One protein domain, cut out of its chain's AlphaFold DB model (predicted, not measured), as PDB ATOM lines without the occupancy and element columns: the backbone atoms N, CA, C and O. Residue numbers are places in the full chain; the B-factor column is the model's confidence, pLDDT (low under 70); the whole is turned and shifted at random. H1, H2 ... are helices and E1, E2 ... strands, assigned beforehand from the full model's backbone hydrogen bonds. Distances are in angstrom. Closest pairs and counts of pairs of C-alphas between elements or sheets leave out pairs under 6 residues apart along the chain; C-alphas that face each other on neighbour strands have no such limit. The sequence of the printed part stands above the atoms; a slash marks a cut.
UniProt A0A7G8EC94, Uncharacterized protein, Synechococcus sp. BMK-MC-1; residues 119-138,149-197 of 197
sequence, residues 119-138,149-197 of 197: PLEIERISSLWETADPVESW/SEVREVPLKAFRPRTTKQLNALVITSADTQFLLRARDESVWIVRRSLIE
ATOM      1  N   PRO A 119     200.248 283.030  74.898       85.56
ATOM      2  CA  PRO A 119     201.087 283.531  73.812       85.56
ATOM      3  C   PRO A 119     200.392 284.690  73.081       85.56
ATOM      4  O   PRO A 119     199.173 284.844  73.140       85.56
ATOM      5  N   LEU A 120     201.172 285.589  72.479       89.31
ATOM      6  CA  LEU A 120     200.607 286.678  71.685       89.31
ATOM      7  C   LEU A 120     200.343 286.138  70.279       89.31
ATOM      8  O   LEU A 120     201.270 285.660  69.633       89.31
ATOM      9  N   GLU A 121     199.085 286.183  69.853       91.62
ATOM     10  CA  GLU A 121     198.659 285.686  68.545       91.62
ATOM     11  C   GLU A 121     199.191 286.568  67.411       91.62
ATOM     12  O   GLU A 121     199.299 287.793  67.557       91.62
ATOM     13  N   ILE A 122     199.516 285.935  66.282       92.06
ATOM     14  CA  ILE A 122     200.072 286.607  65.101       92.06
ATOM     15  C   ILE A 122     199.047 287.592  64.543       92.06
ATOM     16  O   ILE A 122     199.387 288.731  64.244       92.06
ATOM     17  N   GLU A 123     197.779 287.198  64.490       92.94
ATOM     18  CA  GLU A 123     196.659 287.977  63.965       92.94
ATOM     19  C   GLU A 123     196.509 289.306  64.708       92.94
ATOM     20  O   GLU A 123     196.298 290.355  64.097       92.94
ATOM     21  N   ARG A 124     196.688 289.284  66.034       93.94
ATOM     22  CA  ARG A 124     196.648 290.496  66.857       93.94
ATOM     23  C   ARG A 124     197.814 291.430  66.543       93.94
ATOM     24  O   ARG A 124     197.617 292.641  66.520       93.94
ATOM     25  N   ILE A 125     199.014 290.897  66.322       94.19
ATOM     26  CA  ILE A 125     200.193 291.712  65.990       94.19
ATOM     27  C   ILE A 125     200.058 292.291  64.595       94.19
ATOM     28  O   ILE A 125     200.286 293.483  64.432       94.19
ATOM     29  N   SER A 126     199.629 291.487  63.625       92.50
ATOM     30  CA  SER A 126     199.347 291.946  62.268       92.50
ATOM     31  C   SER A 126     198.281 293.040  62.272       92.50
ATOM     32  O   SER A 126     198.458 294.071  61.637       92.50
ATOM     33  N   SER A 127     197.212 292.893  63.062       94.50
ATOM     34  CA  SER A 127     196.207 293.952  63.197       94.50
ATOM     35  C   SER A 127     196.789 295.239  63.784       94.50
ATOM     36  O   SER A 127     196.476 296.316  63.285       94.50
ATOM     37  N   LEU A 128     197.626 295.145  64.824       94.56
ATOM     38  CA  LEU A 128     198.279 296.321  65.401       94.56
ATOM     39  C   LEU A 128     199.235 296.968  64.400       94.56
ATOM     40  O   LEU A 128     199.222 298.184  64.271       94.56
ATOM     41  N   TRP A 129     200.001 296.157  63.671       93.75
ATOM     42  CA  TRP A 129     200.924 296.585  62.628       93.75
ATOM     43  C   TRP A 129     200.236 297.437  61.560       93.75
ATOM     44  O   TRP A 129     200.699 298.539  61.276       93.75
ATOM     45  N   GLU A 130     199.111 296.971  61.013       93.19
ATOM     46  CA  GLU A 130     198.378 297.697  59.966       93.19
ATOM     47  C   GLU A 130     197.868 299.064  60.441       93.19
ATOM     48  O   GLU A 130     197.830 300.015  59.665       93.19
ATOM     49  N   THR A 131     197.519 299.179  61.725       90.06
ATOM     50  CA  THR A 131     197.043 300.435  62.332       90.06
ATOM     51  C   THR A 131     198.151 301.326  62.890       90.06
ATOM     52  O   THR A 131     197.865 302.435  63.332       90.06
ATOM     53  N   ALA A 132     199.384 300.825  62.941       91.50
ATOM     54  CA  ALA A 132     200.513 301.508  63.551       91.50
ATOM     55  C   ALA A 132     201.170 302.483  62.577       91.50
ATOM     56  O   ALA A 132     201.244 302.219  61.373       91.50
ATOM     57  N   ASP A 133     201.717 303.562  63.124       87.50
ATOM     58  CA  ASP A 133     202.431 304.555  62.337       87.50
ATOM     59  C   ASP A 133     203.866 304.076  62.051       87.50
ATOM     60  O   ASP A 133     204.538 303.550  62.952       87.50
ATOM     61  N   PRO A 134     204.362 304.230  60.808       89.56
ATOM     62  CA  PRO A 134     205.768 304.011  60.508       89.56
ATOM     63  C   PRO A 134     206.618 305.008  61.290       89.56
ATOM     64  O   PRO A 134     206.285 306.189  61.385       89.56
ATOM     65  N   VAL A 135     207.728 304.529  61.843       87.06
ATOM     66  CA  VAL A 135     208.653 305.382  62.591       87.06
ATOM     67  C   VAL A 135     209.889 305.714  61.778       87.06
ATOM     68  O   VAL A 135     210.529 304.842  61.198       87.06
ATOM     69  N   GLU A 136     210.264 306.988  61.817       75.00
ATOM     70  CA  GLU A 136     211.529 307.480  61.262       75.00
ATOM     71  C   GLU A 136     212.691 307.352  62.257       75.00
ATOM     72  O   GLU A 136     213.855 307.446  61.874       75.00
ATOM     73  N   SER A 137     212.389 307.148  63.544       77.56
ATOM     74  CA  SER A 137     213.387 307.134  64.612       77.56
ATOM     75  C   SER A 137     213.286 305.882  65.476       77.56
ATOM     76  O   SER A 137     212.200 305.413  65.819       77.56
ATOM     77  N   TRP A 138     214.450 305.344  65.830       87.69
ATOM     78  CA  TRP A 138     214.587 304.176  66.687       87.69
ATOM     79  C   TRP A 138     215.293 304.552  67.981       87.69
ATOM     80  O   TRP A 138     216.346 305.191  67.936       87.69
ATOM     81  N   SER A 149     214.400 295.822  57.752       89.81
ATOM     82  CA  SER A 149     213.210 295.665  58.579       89.81
ATOM     83  C   SER A 149     212.352 296.916  58.527       89.81
ATOM     84  O   SER A 149     212.851 298.038  58.584       89.81
ATOM     85  N   GLU A 150     211.043 296.714  58.481       92.69
ATOM     86  CA  GLU A 150     210.093 297.792  58.702       92.69
ATOM     87  C   GLU A 150     209.849 297.918  60.205       92.69
ATOM     88  O   GLU A 150     209.741 296.914  60.917       92.69
ATOM     89  N   VAL A 151     209.714 299.147  60.702       94.38
ATOM     90  CA  VAL A 151     209.418 299.395  62.114       94.38
ATOM     91  C   VAL A 151     208.215 300.313  62.230       94.38
ATOM     92  O   VAL A 151     208.129 301.340  61.556       94.38
ATOM     93  N   ARG A 152     207.282 299.936  63.103       95.25
ATOM     94  CA  ARG A 152     206.105 300.739  63.432       95.25
ATOM     95  C   ARG A 152     205.936 300.866  64.933       95.25
ATOM     96  O   ARG A 152     206.225 299.925  65.674       95.25
ATOM     97  N   GLU A 153     205.460 302.022  65.377       94.75
ATOM     98  CA  GLU A 153     205.250 302.311  66.795       94.75
ATOM     99  C   GLU A 153     203.786 302.146  67.197       94.75
ATOM    100  O   GLU A 153     202.857 302.570  66.515       94.75
ATOM    101  N   VAL A 154     203.590 301.514  68.350       94.94
ATOM    102  CA  VAL A 154     202.294 301.244  68.960       94.94
ATOM    103  C   VAL A 154     202.383 301.568  70.448       94.94
ATOM    104  O   VAL A 154     203.357 301.197  71.102       94.94
ATOM    105  N   PRO A 155     201.366 302.197  71.054       94.75
ATOM    106  CA  PRO A 155     201.407 302.490  72.479       94.75
ATOM    107  C   PRO A 155     201.357 301.200  73.315       94.75
ATOM    108  O   PRO A 155     200.550 300.300  73.066       94.75
ATOM    109  N   LEU A 156     202.145 301.140  74.392       94.31
ATOM    110  CA  LEU A 156     202.267 299.988  75.300       94.31
ATOM    111  C   LEU A 156     200.919 299.520  75.860       94.31
ATOM    112  O   LEU A 156     200.704 298.326  76.086       94.31
ATOM    113  N   LYS A 157     199.965 300.445  76.023       94.75
ATOM    114  CA  LYS A 157     198.594 300.140  76.460       94.75
ATOM    115  C   LYS A 157     197.886 299.107  75.570       94.75
ATOM    116  O   LYS A 157     197.079 298.340  76.091       94.75
ATOM    117  N   ALA A 158     198.217 299.035  74.277       93.62
ATOM    118  CA  ALA A 158     197.641 298.076  73.331       93.62
ATOM    119  C   ALA A 158     198.036 296.617  73.628       93.62
ATOM    120  O   ALA A 158     197.357 295.680  73.199       93.62
ATOM    121  N   PHE A 159     199.104 296.413  74.406       93.25
ATOM    122  CA  PHE A 159     199.651 295.099  74.746       93.25
ATOM    123  C   PHE A 159     199.322 294.641  76.166       93.25
ATOM    124  O   PHE A 159     199.779 293.574  76.587       93.25
ATOM    125  N   ARG A 160     198.506 295.398  76.913       91.31
ATOM    126  CA  ARG A 160     198.063 294.971  78.245       91.31
ATOM    127  C   ARG A 160     197.423 293.571  78.182       91.31
ATOM    128  O   ARG A 160     196.727 293.258  77.210       91.31
ATOM    129  N   PRO A 161     197.667 292.718  79.194       92.19
ATOM    130  CA  PRO A 161     198.369 292.992  80.458       92.19
ATOM    131  C   PRO A 161     199.903 292.792  80.417       92.19
ATOM    132  O   PRO A 161     200.525 292.700  81.473       92.19
ATOM    133  N   ARG A 162     200.538 292.689  79.240       91.50
ATOM    134  CA  ARG A 162     201.984 292.431  79.150       91.50
ATOM    135  C   ARG A 162     202.815 293.620  79.619       91.50
ATOM    136  O   ARG A 162     202.487 294.774  79.358       91.50
ATOM    137  N   THR A 163     203.932 293.302  80.259       92.19
ATOM    138  CA  THR A 163     204.950 294.270  80.685       92.19
ATOM    139  C   THR A 163     206.010 294.486  79.606       92.19
ATOM    140  O   THR A 163     206.248 293.616  78.766       92.19
ATOM    141  N   THR A 164     206.727 295.606  79.687       92.69
ATOM    142  CA  THR A 164     207.876 295.946  78.830       92.69
ATOM    143  C   THR A 164     208.905 294.814  78.758       92.69
ATOM    144  O   THR A 164     209.352 294.432  77.680       92.69
ATOM    145  N   LYS A 165     209.228 294.203  79.908       92.00
ATOM    146  CA  LYS A 165     210.175 293.081  79.991       92.00
ATOM    147  C   LYS A 165     209.682 291.847  79.232       92.00
ATOM    148  O   LYS A 165     210.477 291.191  78.571       92.00
ATOM    149  N   GLN A 166     208.388 291.535  79.323       92.50
ATOM    150  CA  GLN A 166     207.802 290.413  78.588       92.50
ATOM    151  C   GLN A 166     207.819 290.679  77.083       92.50
ATOM    152  O   GLN A 166     208.188 289.788  76.332       92.50
ATOM    153  N   LEU A 167     207.470 291.893  76.649       93.94
ATOM    154  CA  LEU A 167     207.460 292.260  75.231       93.94
ATOM    155  C   LEU A 167     208.858 292.222  74.608       93.94
ATOM    156  O   LEU A 167     209.012 291.659  73.532       93.94
ATOM    157  N   ASN A 168     209.882 292.714  75.312       93.31
ATOM    158  CA  ASN A 168     211.271 292.697  74.837       93.31
ATOM    159  C   ASN A 168     211.841 291.291  74.602       93.31
ATOM    160  O   ASN A 168     212.816 291.143  73.867       93.31
ATOM    161  N   ALA A 169     211.247 290.263  75.211       90.69
ATOM    162  CA  ALA A 169     211.633 288.871  75.011       90.69
ATOM    163  C   ALA A 169     210.856 288.182  73.873       90.69
ATOM    164  O   ALA A 169     211.155 287.034  73.551       90.69
ATOM    165  N   LEU A 170     209.850 288.839  73.281       91.38
ATOM    166  CA  LEU A 170     209.002 288.221  72.267       91.38
ATOM    167  C   LEU A 170     209.594 288.359  70.866       91.38
ATOM    168  O   LEU A 170     209.887 289.455  70.378       91.38
ATOM    169  N   VAL A 171     209.684 287.205  70.214       92.88
ATOM    170  CA  VAL A 171     209.903 287.050  68.780       92.88
ATOM    171  C   VAL A 171     208.847 286.078  68.287       92.88
ATOM    172  O   VAL A 171     208.685 284.995  68.847       92.88
ATOM    173  N   ILE A 172     208.091 286.489  67.279       92.38
ATOM    174  CA  ILE A 172     206.939 285.752  66.773       92.38
ATOM    175  C   ILE A 172     207.148 285.563  65.284       92.38
ATOM    176  O   ILE A 172     207.370 286.520  64.555       92.38
ATOM    177  N   THR A 173     207.142 284.309  64.852       91.62
ATOM    178  CA  THR A 173     207.486 283.936  63.482       91.62
ATOM    179  C   THR A 173     206.274 283.297  62.821       91.62
ATOM    180  O   THR A 173     205.626 282.438  63.415       91.62
ATOM    181  N   SER A 174     205.976 283.753  61.612       88.62
ATOM    182  CA  SER A 174     205.001 283.194  60.678       88.62
ATOM    183  C   SER A 174     205.741 282.544  59.498       88.62
ATOM    184  O   SER A 174     206.969 282.502  59.482       88.62
ATOM    185  N   ALA A 175     205.003 282.036  58.511       88.69
ATOM    186  CA  ALA A 175     205.560 281.361  57.340       88.69
ATOM    187  C   ALA A 175     206.543 282.233  56.534       88.69
ATOM    188  O   ALA A 175     207.556 281.728  56.065       88.69
ATOM    189  N   ASP A 176     206.252 283.526  56.391       91.38
ATOM    190  CA  ASP A 176     206.990 284.470  55.540       91.38
ATOM    191  C   ASP A 176     207.531 285.692  56.292       91.38
ATOM    192  O   ASP A 176     208.254 286.508  55.726       91.38
ATOM    193  N   THR A 177     207.160 285.850  57.559       91.62
ATOM    194  CA  THR A 177     207.350 287.096  58.297       91.62
ATOM    195  C   THR A 177     207.779 286.801  59.724       91.62
ATOM    196  O   THR A 177     207.202 285.946  60.396       91.62
ATOM    197  N   GLN A 178     208.738 287.569  60.230       93.62
ATOM    198  CA  GLN A 178     209.079 287.602  61.645       93.62
ATOM    199  C   GLN A 178     208.739 288.963  62.252       93.62
ATOM    200  O   GLN A 178     209.119 290.005  61.724       93.62
ATOM    201  N   PHE A 179     208.069 288.936  63.401       94.56
ATOM    202  CA  PHE A 179     207.791 290.092  64.239       94.56
ATOM    203  C   PHE A 179     208.661 290.058  65.496       94.56
ATOM    204  O   PHE A 179     208.614 289.101  66.273       94.56
ATOM    205  N   LEU A 180     209.425 291.121  65.734       94.38
ATOM    206  CA  LEU A 180     210.133 291.347  66.990       94.38
ATOM    207  C   LEU A 180     209.481 292.516  67.716       94.38
ATOM    208  O   LEU A 180     209.212 293.556  67.121       94.38
ATOM    209  N   LEU A 181     209.236 292.352  69.011       94.88
ATOM    210  CA  LEU A 181     208.648 293.400  69.837       94.88
ATOM    211  C   LEU A 181     209.742 294.017  70.701       94.88
ATOM    212  O   LEU A 181     210.464 293.314  71.416       94.88
ATOM    213  N   ARG A 182     209.870 295.339  70.638       95.00
ATOM    214  CA  ARG A 182     210.688 296.109  71.571       95.00
ATOM    215  C   ARG A 182     209.824 297.144  72.252       95.00
ATOM    216  O   ARG A 182     209.054 297.824  71.605       95.00
ATOM    217  N   ALA A 183     209.919 297.239  73.561       94.62
ATOM    218  CA  ALA A 183     209.119 298.109  74.390       94.62
ATOM    219  C   ALA A 183     210.044 298.930  75.281       94.62
ATOM    220  O   ALA A 183     211.017 298.415  75.846       94.62
ATOM    221  N   ARG A 184     209.698 300.201  75.440       93.00
ATOM    222  CA  ARG A 184     210.380 301.151  76.313       93.00
ATOM    223  C   ARG A 184     209.389 302.239  76.697       93.00
ATOM    224  O   ARG A 184     208.603 302.670  75.863       93.00
ATOM    225  N   ASP A 185     209.464 302.677  77.949       90.75
ATOM    226  CA  ASP A 185     208.617 303.738  78.484       90.75
ATOM    227  C   ASP A 185     207.130 303.425  78.221       90.75
ATOM    228  O   ASP A 185     206.624 302.431  78.752       90.75
ATOM    229  N   GLU A 186     206.449 304.201  77.377       93.31
ATOM    230  CA  GLU A 186     205.032 304.006  77.031       93.31
ATOM    231  C   GLU A 186     204.790 303.491  75.605       93.31
ATOM    232  O   GLU A 186     203.634 303.351  75.191       93.31
ATOM    233  N   SER A 187     205.851 303.142  74.879       94.31
ATOM    234  CA  SER A 187     205.795 302.776  73.464       94.31
ATOM    235  C   SER A 187     206.361 301.384  73.200       94.31
ATOM    236  O   SER A 187     207.177 300.835  73.948       94.31
ATOM    237  N   VAL A 188     205.873 300.784  72.120       95.19
ATOM    238  CA  VAL A 188     206.271 299.475  71.615       95.19
ATOM    239  C   VAL A 188     206.544 299.603  70.126       95.19
ATOM    240  O   VAL A 188     205.657 299.927  69.347       95.19
ATOM    241  N   TRP A 189     207.768 299.296  69.735       95.75
ATOM    242  CA  TRP A 189     208.199 299.173  68.359       95.75
ATOM    243  C   TRP A 189     207.996 297.729  67.921       95.75
ATOM    244  O   TRP A 189     208.618 296.800  68.449       95.75
ATOM    245  N   ILE A 190     207.087 297.544  66.972       95.62
ATOM    246  CA  ILE A 190     206.954 296.298  66.234       95.62
ATOM    247  C   ILE A 190     207.972 296.377  65.102       95.62
ATOM    248  O   ILE A 190     207.982 297.347  64.350       95.62
ATOM    249  N   VAL A 191     208.840 295.380  64.996       95.12
ATOM    250  CA  VAL A 191     209.805 295.231  63.904       95.12
ATOM    251  C   VAL A 191     209.335 294.071  63.044       95.12
ATOM    252  O   VAL A 191     209.206 292.959  63.556       95.12
ATOM    253  N   ARG A 192     209.086 294.314  61.760       94.62
ATOM    254  CA  ARG A 192     208.685 293.299  60.786       94.62
ATOM    255  C   ARG A 192     209.843 293.011  59.838       94.62
ATOM    256  O   ARG A 192     210.363 293.922  59.202       94.62
ATOM    257  N   ARG A 193     210.215 291.736  59.726       93.38
ATOM    258  CA  ARG A 193     211.234 291.241  58.788       93.38
ATOM    259  C   ARG A 193     210.593 290.257  57.821       93.38
ATOM    260  O   ARG A 193     209.862 289.369  58.267       93.38
ATOM    261  N   SER A 194     210.873 290.409  56.531       91.31
ATOM    262  CA  SER A 194     210.538 289.389  55.534       91.31
ATOM    263  C   SER A 194     211.513 288.219  55.667       91.31
ATOM    264  O   SER A 194     212.707 288.431  55.864       91.31
ATOM    265  N   LEU A 195     211.005 286.991  55.596       86.94
ATOM    266  CA  LEU A 195     211.795 285.755  55.584       86.94
ATOM    267  C   LEU A 195     211.866 285.121  54.191       86.94
ATOM    268  O   LEU A 195     212.469 284.063  54.034       86.94
ATOM    269  N   ILE A 196     211.224 285.739  53.200       76.69
ATOM    270  CA  ILE A 196     211.291 285.304  51.809       76.69
ATOM    271  C   ILE A 196     212.565 285.899  51.195       76.69
ATOM    272  O   ILE A 196     212.668 287.125  51.101       76.69
ATOM    273  N   GLU A 197     213.508 285.026  50.826       57.19
ATOM    274  CA  GLU A 197     214.668 285.314  49.958       57.19
ATOM    275  C   GLU A 197     214.271 285.399  48.478       57.19
ATOM    276  O   GLU A 197     213.416 284.592  48.036       57.19
TER     277      GLU A 197
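What this domain is: This is residues 119 to 138 and 149 to 197 of the 197 residues of an uncharacterized protein of Synechococcus sp. BMK-MC-1 (UniProt A0A7G8EC94). A twisted sheet of four strands forms a slab, with helix H1 crossing one face and two short helices, H2 and H3, near one end of the sheet on that same face; no named helix lies on the other face. Before the cut, the stretch after H1 passes by edge strand E1, where residues 133 to 134 make a short antiparallel pairing with residues 152 to 153. The 69 printed residues include three named helices and four named strands in the order H1, E1, H2, H3, E2, E3, E4; the sheet's order is E1, E4, E3, E2, all antiparallel. The class is mixed, helices and strands, and the whole is compact, with a radius of gyration of the C-alphas of 11.2 A and spans of 34 by 29 by 19 A.

How they stand to each other: H1, residues 122 to 131, is on the sheet of E1, residues 149 to 155, E4, residues 187 to 194, E3, residues 177 to 184, and E2, residues 171 to 173. This makes two layers, a helix on one face of a sheet. H1 has a height over the sheet of 8.9 A and runs across the strands, at 65 degrees to E3 on the local plane; its closest C-alphas to E1 are those of Trp 129 and Arg 152, 6.7 A apart. E1 and E4 are antiparallel at 154 degrees, with N 152 and O 190 at 3.0 A, within hydrogen-bond range. H2, residues 156 to 159, is on the same face as H1; its closest C-alphas to E4 are those of Leu 156 and Ser 187, 4.9 A apart. H3, residues 164 to 168, is also on that face, and the C-alphas of Asn 168 and Arg 182 are its closest to E3, 4.8 A apart. E2, E3 and E4 form a meander, each strand the antiparallel neighbour of the one before. In the hairpin of E2 and E3, N 172 and O 179 are within hydrogen-bond range at 2.8 A; in the hairpin of E3 and E4, N 189 and O 182 are at 2.7 A. Each O i to N i+4 pair is within hydrogen-bond range in H1 and H3, while H2 is too short for such a pair and has its one O i to N i+3 pair within range.

Where its parts are: H1 begins at C-alpha 122, (200.072, 286.607, 65.101), and is 14.4 A long from first to last C-alpha. E1 begins at C-alpha 149, (213.210, 295.665, 58.579), and is 19.5 A long. E3 is 23.0 A and E4 22.9 A long, and E4 ends at C-alpha 194, (210.538, 289.389, 55.534).

The domain as a whole: The C-alphas of Pro 161 and Glu 197 are the two farthest apart, at 35.4 A. Residues 139 to 148 are not printed, in the link across the cut from H1 to E1, and C-alphas 138 and 149 are 11.8 A apart. Of the links that are printed whole, each is tight. The mean pLDDT of the printed part is 91.3, and residue 197, the chain's last, is the one printed residue under 70.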